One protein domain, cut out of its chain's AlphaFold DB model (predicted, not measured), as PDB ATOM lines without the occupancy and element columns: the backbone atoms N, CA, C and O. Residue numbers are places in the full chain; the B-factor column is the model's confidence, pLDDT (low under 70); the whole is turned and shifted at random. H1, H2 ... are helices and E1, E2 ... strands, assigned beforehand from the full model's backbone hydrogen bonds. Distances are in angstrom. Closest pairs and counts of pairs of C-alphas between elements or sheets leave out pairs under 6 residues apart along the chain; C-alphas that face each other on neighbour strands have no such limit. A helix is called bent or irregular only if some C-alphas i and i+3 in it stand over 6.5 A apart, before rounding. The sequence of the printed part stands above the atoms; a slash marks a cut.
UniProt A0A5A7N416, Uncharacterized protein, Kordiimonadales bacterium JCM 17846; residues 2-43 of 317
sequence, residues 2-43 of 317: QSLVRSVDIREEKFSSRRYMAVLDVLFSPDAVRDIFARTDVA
ATOM      1  N   GLN A   2     178.023 163.852  60.126       53.53
ATOM      2  CA  GLN A   2     178.767 164.818  59.313       53.53
ATOM      3  C   GLN A   2     178.247 166.228  59.629       53.53
ATOM      4  O   GLN A   2     177.051 166.403  59.866       53.53
ATOM      5  N   SER A   3     179.151 167.207  59.692       77.44
ATOM      6  CA  SER A   3     178.809 168.603  59.974       77.44
ATOM      7  C   SER A   3     177.899 169.145  58.870       77.44
ATOM      8  O   SER A   3     178.319 169.261  57.723       77.44
ATOM      9  N   LEU A   4     176.653 169.475  59.220       82.69
ATOM     10  CA  LEU A   4     175.680 170.121  58.331       82.69
ATOM     11  C   LEU A   4     176.221 171.449  57.768       82.69
ATOM     12  O   LEU A   4     175.925 171.829  56.638       82.69
ATOM     13  N   VAL A   5     177.052 172.132  58.555       82.31
ATOM     14  CA  VAL A   5     177.682 173.402  58.201       82.31
ATOM     15  C   VAL A   5     179.063 173.135  57.608       82.31
ATOM     16  O   VAL A   5     179.911 172.511  58.251       82.31
ATOM     17  N   ARG A   6     179.284 173.615  56.381       81.62
ATOM     18  CA  ARG A   6     180.579 173.564  55.693       81.62
ATOM     19  C   ARG A   6     181.461 174.744  56.097       81.62
ATOM     20  O   ARG A   6     182.644 174.546  56.348       81.62
ATOM     21  N   SER A   7     180.891 175.946  56.173       80.56
ATOM     22  CA  SER A   7     181.578 177.148  56.660       80.56
ATOM     23  C   SER A   7     180.590 178.172  57.215       80.56
ATOM     24  O   SER A   7     179.421 178.191  56.832       80.56
ATOM     25  N   VAL A   8     181.078 179.031  58.109       80.56
ATOM     26  CA  VAL A   8     180.377 180.227  58.588       80.56
ATOM     27  C   VAL A   8     181.314 181.402  58.370       80.56
ATOM     28  O   VAL A   8     182.458 181.343  58.816       80.56
ATOM     29  N   ASP A   9     180.837 182.432  57.685       79.06
ATOM     30  CA  ASP A   9     181.534 183.704  57.516       79.06
ATOM     31  C   ASP A   9     180.767 184.817  58.245       79.06
ATOM     32  O   ASP A   9     179.540 184.770  58.363       79.06
ATOM     33  N   ILE A  10     181.491 185.791  58.789       76.94
ATOM     34  CA  ILE A  10     180.920 186.899  59.562       76.94
ATOM     35  C   ILE A  10     180.958 188.138  58.675       76.94
ATOM     36  O   ILE A  10     182.014 188.722  58.451       76.94
ATOM     37  N   ARG A  11     179.790 188.547  58.178       76.69
ATOM     38  CA  ARG A  11     179.667 189.656  57.226       76.69
ATOM     39  C   ARG A  11     179.697 191.016  57.921       76.69
ATOM     40  O   ARG A  11     180.378 191.934  57.481       76.69
ATOM     41  N   GLU A  12     178.964 191.137  59.025       75.94
ATOM     42  CA  GLU A  12     178.985 192.308  59.902       75.94
ATOM     43  C   GLU A  12     178.946 191.856  61.356       75.94
ATOM     44  O   GLU A  12     178.172 190.966  61.700       75.94
ATOM     45  N   GLU A  13     179.729 192.501  62.217       76.19
ATOM     46  CA  GLU A  13     179.750 192.242  63.655       76.19
ATOM     47  C   GLU A  13     179.723 193.575  64.409       76.19
ATOM     48  O   GLU A  13     180.563 194.453  64.203       76.19
ATOM     49  N   LYS A  14     178.722 193.756  65.271       75.31
ATOM     50  CA  LYS A  14     178.586 194.924  66.142       75.31
ATOM     51  C   LYS A  14     178.483 194.467  67.588       75.31
ATOM     52  O   LYS A  14     177.553 193.755  67.976       75.31
ATOM     53  N   PHE A  15     179.420 194.953  68.396       60.06
ATOM     54  CA  PHE A  15     179.442 194.751  69.837       60.06
ATOM     55  C   PHE A  15     178.895 195.980  70.563       60.06
ATOM     56  O   PHE A  15     179.376 197.098  70.384       60.06
ATOM     57  N   SER A  16     177.908 195.763  71.425       64.88
ATOM     58  CA  SER A  16     177.477 196.704  72.457       64.88
ATOM     59  C   SER A  16     177.673 196.062  73.829       64.88
ATOM     60  O   SER A  16     177.649 194.840  73.958       64.88
ATOM     61  N   SER A  17     177.774 196.874  74.883       67.19
ATOM     62  CA  SER A  17     177.843 196.407  76.275       67.19
ATOM     63  C   SER A  17     176.640 195.553  76.713       67.19
ATOM     64  O   SER A  17     176.665 194.992  77.804       67.19
ATOM     65  N   ARG A  18     175.562 195.488  75.912       73.06
ATOM     66  CA  ARG A  18     174.343 194.702  76.198       73.06
ATOM     67  C   ARG A  18     173.860 193.804  75.057       73.06
ATOM     68  O   ARG A  18     172.934 193.029  75.276       73.06
ATOM     69  N   ARG A  19     174.409 193.913  73.843       59.62
ATOM     70  CA  ARG A  19     173.924 193.135  72.692       59.62
ATOM     71  C   ARG A  19     175.056 192.808  71.734       59.62
ATOM     72  O   ARG A  19     175.850 193.676  71.383       59.62
ATOM     73  N   TYR A  20     175.056 191.558  71.297       72.62
ATOM     74  CA  TYR A  20     175.816 191.082  70.156       72.62
ATOM     75  C   TYR A  20     174.885 191.050  68.941       72.62
ATOM     76  O   TYR A  20     173.807 190.451  69.005       72.62
ATOM     77  N   MET A  21     175.253 191.743  67.866       67.94
ATOM     78  CA  MET A  21     174.567 191.668  66.577       67.94
ATOM     79  C   MET A  21     175.587 191.262  65.525       67.94
ATOM     80  O   MET A  21     176.545 191.994  65.297       67.94
ATOM     81  N   ALA A  22     175.363 190.116  64.888       66.81
ATOM     82  CA  ALA A  22     176.168 189.674  63.762       66.81
ATOM     83  C   ALA A  22     175.278 189.232  62.602       66.81
ATOM     84  O   ALA A  22     174.218 188.638  62.811       66.81
ATOM     85  N   VAL A  23     175.730 189.525  61.387       75.81
ATOM     86  CA  VAL A  23     175.179 188.986  60.145       75.81
ATOM     87  C   VAL A  23     176.122 187.877  59.699       75.81
ATOM     88  O   VAL A  23     177.300 188.136  59.460       75.81
ATOM     89  N   LEU A  24     175.615 186.646  59.639       77.62
ATOM     90  CA  LEU A  24     176.400 185.454  59.320       77.62
ATOM     91  C   LEU A  24     176.005 184.907  57.951       77.62
ATOM     92  O   LEU A  24     174.817 184.730  57.680       77.62
ATOM     93  N   ASP A  25     177.001 184.562  57.145       78.06
ATOM     94  CA  ASP A  25     176.837 183.770  55.934       78.06
ATOM     95  C   ASP A  25     177.164 182.313  56.250       78.06
ATOM     96  O   ASP A  25     178.299 181.963  56.571       78.06
ATOM     97  N   VAL A  26     176.156 181.443  56.192       80.81
ATOM     98  CA  VAL A  26     176.314 180.019  56.503       80.81
ATOM     99  C   VAL A  26     176.248 179.216  55.214       80.81
ATOM    100  O   VAL A  26     175.210 179.162  54.557       80.81
ATOM    101  N   LEU A  27     177.350 178.550  54.869       82.12
ATOM    102  CA  LEU A  27     177.387 177.605  53.761       82.12
ATOM    103  C   LEU A  27     177.101 176.205  54.296       82.12
ATOM    104  O   LEU A  27     177.876 175.646  55.078       82.12
ATOM    105  N   PHE A  28     175.996 175.621  53.854       85.69
ATOM    106  CA  PHE A  28     175.621 174.259  54.211       85.69
ATOM    107  C   PHE A  28     176.255 173.235  53.266       85.69
ATOM    108  O   PHE A  28     176.505 173.520  52.095       85.69
ATOM    109  N   SER A  29     176.525 172.033  53.779       86.00
ATOM    110  CA  SER A  29     176.931 170.897  52.946       86.00
ATOM    111  C   SER A  29     175.717 170.384  52.157       86.00
ATOM    112  O   SER A  29     174.757 169.942  52.795       86.00
ATOM    113  N   PRO A  30     175.733 170.404  50.807       82.44
ATOM    114  CA  PRO A  30     174.595 169.956  50.004       82.44
ATOM    115  C   PRO A  30     174.181 168.518  50.323       82.44
ATOM    116  O   PRO A  30     173.004 168.257  50.556       82.44
ATOM    117  N   ASP A  31     175.146 167.603  50.436       83.31
ATOM    118  CA  ASP A  31     174.874 166.189  50.718       83.31
ATOM    119  C   ASP A  31     174.238 165.992  52.097       83.31
ATOM    120  O   ASP A  31     173.259 165.263  52.231       83.31
ATOM    121  N   ALA A  32     174.705 166.725  53.114       85.94
ATOM    122  CA  ALA A  32     174.126 166.647  54.455       85.94
ATOM    123  C   ALA A  32     172.694 167.210  54.514       85.94
ATOM    124  O   ALA A  32     171.866 166.697  55.269       85.94
ATOM    125  N   VAL A  33     172.395 168.256  53.735       87.12
ATOM    126  CA  VAL A  33     171.048 168.841  53.636       87.12
ATOM    127  C   VAL A  33     170.097 167.885  52.910       87.12
ATOM    128  O   VAL A  33     169.004 167.626  53.412       87.12
ATOM    129  N   ARG A  34     170.528 167.305  51.781       83.38
ATOM    130  CA  ARG A  34     169.768 166.283  51.036       83.38
ATOM    131  C   ARG A  34     169.415 165.099  51.925       83.38
ATOM    132  O   ARG A  34     168.263 164.687  51.978       83.38
ATOM    133  N   ASP A  35     170.395 164.608  52.673       84.12
ATOM    134  CA  ASP A  35     170.238 163.524  53.635       84.12
ATOM    135  C   ASP A  35     169.185 163.827  54.711       84.12
ATOM    136  O   ASP A  35     168.465 162.932  55.154       84.12
ATOM    137  N   ILE A  36     169.101 165.079  55.177       87.50
ATOM    138  CA  ILE A  36     168.057 165.500  56.119       87.50
ATOM    139  C   ILE A  36     166.696 165.454  55.432       87.50
ATOM    140  O   ILE A  36     165.799 164.814  55.971       87.50
ATOM    141  N   PHE A  37     166.563 166.065  54.251       86.62
ATOM    142  CA  PHE A  37     165.300 166.075  53.508       86.62
ATOM    143  C   PHE A  37     164.801 164.666  53.183       86.62
ATOM    144  O   PHE A  37     163.624 164.389  53.403       86.62
ATOM    145  N   ALA A  38     165.697 163.763  52.776       82.44
ATOM    146  CA  ALA A  38     165.406 162.348  52.563       82.44
ATOM    147  C   ALA A  38     164.917 161.661  53.848       82.44
ATOM    148  O   ALA A  38     163.881 161.004  53.846       82.44
ATOM    149  N   ARG A  39     165.609 161.858  54.982       84.94
ATOM    150  CA  ARG A  39     165.208 161.269  56.275       84.94
ATOM    151  C   ARG A  39     163.881 161.803  56.811       84.94
ATOM    152  O   ARG A  39     163.218 161.099  57.566       84.94
ATOM    153  N   THR A  40     163.522 163.040  56.478       86.94
ATOM    154  CA  THR A  40     162.267 163.673  56.910       86.94
ATOM    155  C   THR A  40     161.142 163.565  55.882       86.94
ATOM    156  O   THR A  40     160.076 164.117  56.126       86.94
ATOM    157  N   ASP A  41     161.381 162.900  54.747       81.69
ATOM    158  CA  ASP A  41     160.453 162.794  53.612       81.69
ATOM    159  C   ASP A  41     159.922 164.158  53.119       81.69
ATOM    160  O   ASP A  41     158.762 164.332  52.752       81.69
ATOM    161  N   VAL A  42     160.792 165.173  53.138       84.75
ATOM    162  CA  VAL A  42     160.464 166.526  52.671       84.75
ATOM    163  C   VAL A  42     160.963 166.675  51.243       84.75
ATOM    164  O   VAL A  42     162.167 166.657  50.991       84.75
ATOM    165  N   ALA A  43     160.039 166.847  50.299       81.50
ATOM    166  CA  ALA A  43     160.388 167.132  48.913       81.50
ATOM    167  C   ALA A  43     161.139 168.470  48.800       81.50
ATOM    168  O   ALA A  43     160.806 169.455  49.466       81.50
TER     169      ALA A  43
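What this domain is: This is residues 2 to 43 of the 317 residues of an uncharacterized protein of Kordiimonadales bacterium JCM 17846 (UniProt A0A5A7N416). What shape is it? A long, bent hairpin of E1 and E2 has the short helix H1 at the end away from its turn. What is printed? 42 residues with strands E1 and E2, an antiparallel sheet, then helix H1: mixed class, extended, radius of gyration of the C-alphas 15.0 A, spans 44 by 17 by 17 A.

Where its parts are: Where are the strands? E1, residues 5 to 15, spans 24.4 A from C-alpha 5 at (177.682, 173.402, 58.201); E2, residues 20 to 28, spans 23.2 A. And the helix? H1, residues 30 to 39, spans 14.2 A to C-alpha 39 at (165.208, 161.269, 56.275).

How they stand to each other: How do the strands pair? In the hairpin, antiparallel at 162 degrees, N 9 and O 25 are within hydrogen-bond range at 2.8 A. E1 bends by 66 degrees at residue 12, E2 by 51 degrees at residue 23. And H1? It is near E1, with 5 pairs of C-alphas within 10 A; every O i to N i+4 pair in H1 is within hydrogen-bond range.

The domain as a whole: How far does it reach? The C-alphas farthest apart, of Ser 17 and Asp 41, are 44.1 A apart. Is it continuous? The printed part has no cut, and both links are tight. Where is pLDDT under 70? At residues 2, 15 to 17, 19 and 21 to 22.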